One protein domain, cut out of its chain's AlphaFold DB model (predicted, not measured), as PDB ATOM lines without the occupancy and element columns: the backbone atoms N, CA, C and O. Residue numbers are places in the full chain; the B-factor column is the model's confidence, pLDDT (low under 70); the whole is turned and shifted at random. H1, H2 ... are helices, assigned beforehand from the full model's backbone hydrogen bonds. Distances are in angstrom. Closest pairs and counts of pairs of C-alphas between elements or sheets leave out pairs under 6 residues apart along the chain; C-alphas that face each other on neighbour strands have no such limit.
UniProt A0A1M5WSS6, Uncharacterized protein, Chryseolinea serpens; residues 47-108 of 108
ATOM      1  N   ILE A  47       3.407 -45.146  17.554       94.81
ATOM      2  CA  ILE A  47       3.801 -46.300  18.376       94.81
ATOM      3  C   ILE A  47       3.587 -47.613  17.617       94.81
ATOM      4  O   ILE A  47       4.489 -48.443  17.582       94.81
ATOM      5  N   SER A  48       2.430 -47.789  16.976       93.19
ATOM      6  CA  SER A  48       2.109 -49.002  16.214       93.19
ATOM      7  C   SER A  48       3.088 -49.230  15.059       93.19
ATOM      8  O   SER A  48       3.553 -50.351  14.843       93.19
ATOM      9  N   PHE A  49       3.461 -48.161  14.349       92.94
ATOM     10  CA  PHE A  49       4.464 -48.242  13.295       92.94
ATOM     11  C   PHE A  49       5.853 -48.599  13.845       92.94
ATOM     12  O   PHE A  49       6.503 -49.488  13.312       92.94
ATOM     13  N   LEU A  50       6.300 -47.948  14.921       92.06
ATOM     14  CA  LEU A  50       7.628 -48.183  15.504       92.06
ATOM     15  C   LEU A  50       7.785 -49.581  16.110       92.06
ATOM     16  O   LEU A  50       8.889 -50.121  16.147       92.06
ATOM     17  N   LYS A  51       6.689 -50.133  16.630       90.31
ATOM     18  CA  LYS A  51       6.675 -51.415  17.327       90.31
ATOM     19  C   LYS A  51       6.611 -52.596  16.365       90.31
ATOM     20  O   LYS A  51       7.407 -53.521  16.495       90.31
ATOM     21  N   ASP A  52       5.680 -52.541  15.413       86.81
ATOM     22  CA  ASP A  52       5.311 -53.696  14.587       86.81
ATOM     23  C   ASP A  52       5.335 -53.391  13.080       86.81
ATOM     24  O   ASP A  52       5.011 -54.255  12.269       86.81
ATOM     25  N   HIS A  53       5.680 -52.163  12.672       88.56
ATOM     26  CA  HIS A  53       5.507 -51.667  11.299       88.56
ATOM     27  C   HIS A  53       4.075 -51.850  10.765       88.56
ATOM     28  O   HIS A  53       3.850 -51.958   9.557       88.56
ATOM     29  N   MET A  54       3.087 -51.854  11.666       89.94
ATOM     30  CA  MET A  54       1.672 -52.005  11.335       89.94
ATOM     31  C   MET A  54       0.929 -50.689  11.542       89.94
ATOM     32  O   MET A  54       1.109 -50.008  12.550       89.94
ATOM     33  N   ILE A  55       0.042 -50.353  10.605       91.44
ATOM     34  CA  ILE A  55      -0.872 -49.212  10.700       91.44
ATOM     35  C   ILE A  55      -2.259 -49.695  10.287       91.44
ATOM     36  O   ILE A  55      -2.421 -50.341   9.252       91.44
ATOM     37  N   LYS A  56      -3.273 -49.401  11.106       90.94
ATOM     38  CA  LYS A  56      -4.657 -49.771  10.799       90.94
ATOM     39  C   LYS A  56      -5.185 -48.957   9.620       90.94
ATOM     40  O   LYS A  56      -4.971 -47.749   9.566       90.94
ATOM     41  N   SER A  57      -5.963 -49.581   8.738       90.81
ATOM     42  CA  SER A  57      -6.560 -48.902   7.578       90.81
ATOM     43  C   SER A  57      -7.413 -47.690   7.966       90.81
ATOM     44  O   SER A  57      -7.398 -46.682   7.267       90.81
ATOM     45  N   GLU A  58      -8.110 -47.753   9.105       90.50
ATOM     46  CA  GLU A  58      -8.894 -46.629   9.642       90.50
ATOM     47  C   GLU A  58      -8.033 -45.389   9.930       90.50
ATOM     48  O   GLU A  58      -8.458 -44.269   9.666       90.50
ATOM     49  N   TRP A  59      -6.792 -45.579  10.386       92.38
ATOM     50  CA  TRP A  59      -5.847 -44.492  10.640       92.38
ATOM     51  C   TRP A  59      -5.244 -43.924   9.359       92.38
ATOM     52  O   TRP A  59      -4.999 -42.725   9.281       92.38
ATOM     53  N   VAL A  60      -5.052 -44.761   8.335       90.88
ATOM     54  CA  VAL A  60      -4.619 -44.305   7.005       90.88
ATOM     55  C   VAL A  60      -5.662 -43.385   6.376       90.88
ATOM     56  O   VAL A  60      -5.304 -42.385   5.762       90.88
ATOM     57  N   LEU A  61      -6.947 -43.705   6.545       88.50
ATOM     58  CA  LEU A  61      -8.043 -42.872   6.048       88.50
ATOM     59  C   LEU A  61      -8.221 -41.591   6.870       88.50
ATOM     60  O   LEU A  61      -8.566 -40.558   6.301       88.50
ATOM     61  N   ALA A  62      -7.996 -41.659   8.184       88.50
ATOM     62  CA  ALA A  62      -8.126 -40.508   9.072       88.50
ATOM     63  C   ALA A  62      -6.991 -39.488   8.881       88.50
ATOM     64  O   ALA A  62      -7.264 -38.295   8.789       88.50
ATOM     65  N   ASP A  63      -5.738 -39.951   8.791       89.94
ATOM     66  CA  ASP A  63      -4.547 -39.094   8.807       89.94
ATOM     67  C   ASP A  63      -3.491 -39.531   7.766       89.94
ATOM     68  O   ASP A  63      -2.364 -39.903   8.122       89.94
ATOM     69  N   PRO A  64      -3.808 -39.483   6.457       91.00
ATOM     70  CA  PRO A  64      -2.929 -40.000   5.406       91.00
ATOM     71  C   PRO A  64      -1.559 -39.307   5.365       91.00
ATOM     72  O   PRO A  64      -0.552 -39.959   5.095       91.00
ATOM     73  N   GLU A  65      -1.490 -38.008   5.674       91.44
ATOM     74  CA  GLU A  65      -0.226 -37.258   5.715       91.44
ATOM     75  C   GLU A  65       0.694 -37.719   6.849       91.44
ATOM     76  O   GLU A  65       1.899 -37.879   6.647       91.44
ATOM     77  N   LEU A  66       0.130 -37.980   8.033       91.44
ATOM     78  CA  LEU A  66       0.888 -38.489   9.174       91.44
ATOM     79  C   LEU A  66       1.440 -39.883   8.870       91.44
ATOM     80  O   LEU A  66       2.611 -40.159   9.133       91.44
ATOM     81  N   VAL A  67       0.603 -40.747   8.292       91.81
ATOM     82  CA  VAL A  67       0.996 -42.097   7.880       91.81
ATOM     83  C   VAL A  67       2.105 -42.038   6.830       91.81
ATOM     84  O   VAL A  67       3.115 -42.726   6.969       91.81
ATOM     85  N   ALA A  68       1.969 -41.193   5.809       91.50
ATOM     86  CA  ALA A  68       2.993 -41.028   4.782       91.50
ATOM     87  C   ALA A  68       4.320 -40.524   5.372       91.50
ATOM     88  O   ALA A  68       5.388 -41.013   5.008       91.50
ATOM     89  N   LEU A  69       4.262 -39.586   6.320       91.00
ATOM     90  CA  LEU A  69       5.446 -39.057   6.985       91.00
ATOM     91  C   LEU A  69       6.162 -40.134   7.810       91.00
ATOM     92  O   LEU A  69       7.373 -40.297   7.657       91.00
ATOM     93  N   ILE A  70       5.438 -40.858   8.674       89.56
ATOM     94  CA  ILE A  70       6.050 -41.826   9.598       89.56
ATOM     95  C   ILE A  70       6.560 -43.079   8.882       89.56
ATOM     96  O   ILE A  70       7.575 -43.634   9.280       89.56
ATOM     97  N   THR A  71       5.905 -43.482   7.790       88.12
ATOM     98  CA  THR A  71       6.343 -44.619   6.962       88.12
ATOM     99  C   THR A  71       7.472 -44.257   5.996       88.12
ATOM    100  O   THR A  71       8.093 -45.145   5.408       88.12
ATOM    101  N   SER A  72       7.770 -42.967   5.821       86.62
ATOM    102  CA  SER A  72       8.880 -42.532   4.979       86.62
ATOM    103  C   SER A  72      10.230 -42.860   5.622       86.62
ATOM    104  O   SER A  72      10.429 -42.707   6.828       86.62
ATOM    105  N   SER A  73      11.230 -43.183   4.798       69.56
ATOM    106  CA  SER A  73      12.621 -43.347   5.252       69.56
ATOM    107  C   SER A  73      13.215 -42.080   5.887       69.56
ATOM    108  O   SER A  73      14.257 -42.135   6.539       69.56
ATOM    109  N   GLN A  74      12.549 -40.933   5.724       68.75
ATOM    110  CA  GLN A  74      12.937 -39.649   6.299       68.75
ATOM    111  C   GLN A  74      12.409 -39.439   7.721       68.75
ATOM    112  O   GLN A  74      12.755 -38.433   8.347       68.75
ATOM    113  N   ALA A  75      11.591 -40.352   8.257       72.94
ATOM    114  CA  ALA A  75      11.095 -40.265   9.627       72.94
ATOM    115  C   ALA A  75      12.254 -40.237  10.638       72.94
ATOM    116  O   ALA A  75      12.220 -39.443  11.580       72.94
ATOM    117  N   GLY A  76      13.336 -40.977  10.357       83.44
ATOM    118  CA  GLY A  76      14.535 -41.010  11.193       83.44
ATOM    119  C   GLY A  76      14.278 -41.731  12.513       83.44
ATOM    120  O   GLY A  76      14.573 -41.184  13.564       83.44
ATOM    121  N   THR A  77      13.686 -42.922  12.434       89.31
ATOM    122  CA  THR A  77      13.154 -43.737  13.545       89.31
ATOM    123  C   THR A  77      14.041 -44.930  13.899       89.31
ATOM    124  O   THR A  77      13.626 -45.848  14.604       89.31
ATOM    125  N   LYS A  78      15.270 -44.960  13.375       89.81
ATOM    126  CA  LYS A  78      16.123 -46.151  13.388       89.81
ATOM    127  C   LYS A  78      16.466 -46.602  14.809       89.81
ATOM    128  O   LYS A  78      16.545 -47.804  15.057       89.81
ATOM    129  N   ASN A  79      16.711 -45.672  15.730       92.44
ATOM    130  CA  ASN A  79      17.023 -46.021  17.113       92.44
ATOM    131  C   ASN A  79      15.766 -46.419  17.887       92.44
ATOM    132  O   ASN A  79      15.820 -47.376  18.655       92.44
ATOM    133  N   LEU A  80      14.638 -45.751  17.641       93.06
ATOM    134  CA  LEU A  80      13.340 -46.132  18.196       93.06
ATOM    135  C   LEU A  80      12.955 -47.564  17.819       93.06
ATOM    136  O   LEU A  80      12.677 -48.368  18.706       93.06
ATOM    137  N   GLU A  81      12.998 -47.905  16.533       91.75
ATOM    138  CA  GLU A  81      12.687 -49.253  16.033       91.75
ATOM    139  C   GLU A  81      13.605 -50.307  16.664       91.75
ATOM    140  O   GLU A  81      13.151 -51.353  17.129       91.75
ATOM    141  N   ARG A  82      14.908 -50.009  16.768       91.75
ATOM    142  CA  ARG A  82      15.872 -50.889  17.446       91.75
ATOM    143  C   ARG A  82      15.550 -51.080  18.920       91.75
ATOM    144  O   ARG A  82      15.701 -52.194  19.422       91.75
ATOM    145  N   LEU A  83      15.145 -50.019  19.618       93.88
ATOM    146  CA  LEU A  83      14.794 -50.102  21.029       93.88
ATOM    147  C   LEU A  83      13.520 -50.928  21.222       93.88
ATOM    148  O   LEU A  83      13.521 -51.846  22.036       93.88
ATOM    149  N   PHE A  84      12.479 -50.689  20.421       93.88
ATOM    150  CA  PHE A  84      11.261 -51.503  20.435       93.88
ATOM    151  C   PHE A  84      11.560 -52.984  20.178       93.88
ATOM    152  O   PHE A  84      11.127 -53.836  20.956       93.88
ATOM    153  N   ALA A  85      12.359 -53.289  19.152       91.62
ATOM    154  CA  ALA A  85      12.769 -54.654  18.832       91.62
ATOM    155  C   ALA A  85      13.550 -55.321  19.979       91.62
ATOM    156  O   ALA A  85      13.360 -56.505  20.256       91.62
ATOM    157  N   SER A  86      14.398 -54.562  20.679       91.44
ATOM    158  CA  SER A  86      15.205 -55.071  21.799       91.44
ATOM    159  C   SER A  86      14.386 -55.278  23.079       91.44
ATOM    160  O   SER A  86      14.760 -56.085  23.928       91.44
ATOM    161  N   SER A  87      13.249 -54.592  23.208       91.62
ATOM    162  CA  SER A  87      12.419 -54.587  24.418       91.62
ATOM    163  C   SER A  87      11.182 -55.485  24.341       91.62
ATOM    164  O   SER A  87      10.418 -55.525  25.301       91.62
ATOM    165  N   GLN A  88      10.977 -56.242  23.254       88.75
ATOM    166  CA  GLN A  88       9.758 -57.040  23.019       88.75
ATOM    167  C   GLN A  88       9.369 -57.982  24.172       88.75
ATOM    168  O   GLN A  88       8.188 -58.246  24.386       88.75
ATOM    169  N   LYS A  89      10.354 -58.486  24.928       89.00
ATOM    170  CA  LYS A  89      10.136 -59.407  26.057       89.00
ATOM    171  C   LYS A  89       9.945 -58.707  27.405       89.00
ATOM    172  O   LYS A  89       9.524 -59.347  28.361       89.00
ATOM    173  N   ASN A  90      10.234 -57.410  27.494       93.25
ATOM    174  CA  ASN A  90      10.112 -56.630  28.718       93.25
ATOM    175  C   ASN A  90       8.883 -55.712  28.637       93.25
ATOM    176  O   ASN A  90       8.954 -54.561  28.201       93.25
ATOM    177  N   ILE A  91       7.735 -56.242  29.067       92.56
ATOM    178  CA  ILE A  91       6.450 -55.530  29.037       92.56
ATOM    179  C   ILE A  91       6.478 -54.225  29.859       92.56
ATOM    180  O   ILE A  91       6.036 -53.204  29.328       92.56
ATOM    181  N   PRO A  92       7.020 -54.190  31.099       94.19
ATOM    182  CA  PRO A  92       7.170 -52.935  31.839       94.19
ATOM    183  C   PRO A  92       7.980 -51.870  31.090       94.19
ATOM    184  O   PRO A  92       7.597 -50.699  31.083       94.19
ATOM    185  N   PHE A  93       9.070 -52.267  30.428       95.12
ATOM    186  CA  PHE A  93       9.889 -51.351  29.639       95.12
ATOM    187  C   PHE A  93       9.111 -50.779  28.456       95.12
ATOM    188  O   PHE A  93       9.099 -49.563  28.265       95.12
ATOM    189  N   LEU A  94       8.433 -51.635  27.683       94.50
ATOM    190  CA  LEU A  94       7.609 -51.196  26.555       94.50
ATOM    191  C   LEU A  94       6.536 -50.207  27.003       94.50
ATOM    192  O   LEU A  94       6.384 -49.157  26.389       94.50
ATOM    193  N   PHE A  95       5.844 -50.497  28.105       94.94
ATOM    194  CA  PHE A  95       4.833 -49.596  28.650       94.94
ATOM    195  C   PHE A  95       5.424 -48.232  29.038       94.94
ATOM    196  O   PHE A  95       4.830 -47.192  28.755       94.94
ATOM    197  N   GLY A  96       6.614 -48.214  29.648       96.12
ATOM    198  CA  GLY A  96       7.332 -46.979  29.963       96.12
ATOM    199  C   GLY A  96       7.687 -46.163  28.718       96.12
ATOM    200  O   GLY A  96       7.409 -44.962  28.675       96.12
ATOM    201  N   LEU A  97       8.232 -46.819  27.691       96.19
ATOM    202  CA  LEU A  97       8.589 -46.189  26.419       96.19
ATOM    203  C   LEU A  97       7.356 -45.629  25.695       96.19
ATOM    204  O   LEU A  97       7.346 -44.463  25.298       96.19
ATOM    205  N   GLU A  98       6.293 -46.427  25.567       96.38
ATOM    206  CA  GLU A  98       5.035 -46.015  24.937       96.38
ATOM    207  C   GLU A  98       4.418 -44.805  25.663       96.38
ATOM    208  O   GLU A  98       4.015 -43.830  25.024       96.38
ATOM    209  N   ASN A  99       4.403 -44.810  27.000       96.25
ATOM    210  CA  ASN A  99       3.900 -43.683  27.788       96.25
ATOM    211  C   ASN A  99       4.746 -42.421  27.625       96.25
ATOM    212  O   ASN A  99       4.196 -41.320  27.556       96.25
ATOM    213  N   TYR A 100       6.070 -42.561  27.553       96.00
ATOM    214  CA  TYR A 100       6.952 -41.428  27.309       96.00
ATOM    215  C   TYR A 100       6.682 -40.813  25.929       96.00
ATOM    216  O   TYR A 100       6.467 -39.604  25.835       96.00
ATOM    217  N   ILE A 101       6.575 -41.632  24.877       95.44
ATOM    218  CA  ILE A 101       6.228 -41.167  23.525       95.44
ATOM    219  C   ILE A 101       4.882 -40.429  23.533       95.44
ATOM    220  O   ILE A 101       4.792 -39.306  23.030       95.44
ATOM    221  N   ARG A 102       3.844 -41.002  24.161       95.56
ATOM    222  CA  ARG A 102       2.526 -40.353  24.300       95.56
ATOM    223  C   ARG A 102       2.632 -39.005  24.992       95.56
ATOM    224  O   ARG A 102       2.092 -38.024  24.490       95.56
ATOM    225  N   LYS A 103       3.349 -38.941  26.115       94.38
ATOM    226  CA  LYS A 103       3.546 -37.701  26.869       94.38
ATOM    227  C   LYS A 103       4.169 -36.621  25.989       94.38
ATOM    228  O   LYS A 103       3.667 -35.503  25.978       94.38
ATOM    229  N   ILE A 104       5.222 -36.940  25.241       94.00
ATOM    230  CA  ILE A 104       5.922 -35.956  24.407       94.00
ATOM    231  C   ILE A 104       5.060 -35.493  23.224       94.00
ATOM    232  O   ILE A 104       5.005 -34.298  22.936       94.00
ATOM    233  N   LEU A 105       4.341 -36.407  22.568       90.69
ATOM    234  CA  LEU A 105       3.512 -36.085  21.401       90.69
ATOM    235  C   LEU A 105       2.204 -35.356  21.743       90.69
ATOM    236  O   LEU A 105       1.679 -34.639  20.893       90.69
ATOM    237  N   LEU A 106       1.679 -35.546  22.957       86.25
ATOM    238  CA  LEU A 106       0.473 -34.872  23.455       86.25
ATOM    239  C   LEU A 106       0.778 -33.583  24.228       86.25
ATOM    240  O   LEU A 106      -0.144 -32.834  24.543       86.25
ATOM    241  N   SER A 107       2.047 -33.326  24.560       76.31
ATOM    242  CA  SER A 107       2.434 -32.091  25.243       76.31
ATOM    243  C   SER A 107       2.283 -30.888  24.299       76.31
ATOM    244  O   SER A 107       2.761 -30.980  23.161       76.31
ATOM    245  N   PRO A 108       1.659 -29.784  24.758       58.59
ATOM    246  CA  PRO A 108       1.425 -28.580  23.958       58.59
ATOM    247  C   PRO A 108       2.717 -27.922  23.455       58.59
ATOM    248  O   PRO A 108       3.774 -28.046  24.116       58.59
TER     249      PRO A 108
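What this domain is: This is residues 47 to 108 of the 108 residues of an uncharacterized protein of Chryseolinea serpens (UniProt A0A1M5WSS6). Five helices make an open, loosely joined arrangement round the short helix H1 in the middle: H2 and H3 lie at one end, H4 packs on H1, and the chain then turns a corner into the longest helix, H5, which folds back past H1. Residues 103 to 108, of which 103 to 106 belong to H5, stick out. The printed part has 62 residues with five named helices, H1 to H5 in order, and no named strand, and its class is all helix. It is only just compact, close to loose, with a radius of gyration of the C-alphas of 12.3 A and spans of 32 by 26 by 21 A.

Where its parts are: H1 is residues 47 to 52, beginning at C-alpha 47 (3.801, -46.300, 18.376). H2 is residues 57 to 62 and H3 residues 64 to 71. H4, residues 78 to 87, is 14.4 A long. H5, residues 91 to 106, is 22.2 A long and ends at C-alpha 106 (0.473, -34.872, 23.455).

How they stand to each other: H1 touches H4 at a steep tilt of 66 degrees, the closest C-alphas being those of Leu 50 and Glu 81, 5.2 A apart. H1 is close to but not clearly touching H3, with the C-alphas of Phe 49 and Thr 71 closest at 7.5 A, and H5, with those of Ile 47 and Glu 98 closest at 6.7 A. H2 and H3 are close but not clearly touching, closest at the C-alphas of Val 60 and Val 67, 6.1 A. H4 and H5 only just touch, only at the corner, with 3 pairs of C-alphas within 8 A, the closest those of Ser 87 and Leu 94 at 6.3 A. H2 is apart from H4 and H5. In H1, H2, H3, H4 and H5 every O i to N i+4 pair is within hydrogen-bond range.

The domain as a whole: The C-alphas of Leu 61 and Asn 90 are the two farthest apart, 32.1 A. The printed part has no cut and no long link. Residues 73 to 74 and 108 are under 70 in pLDDT.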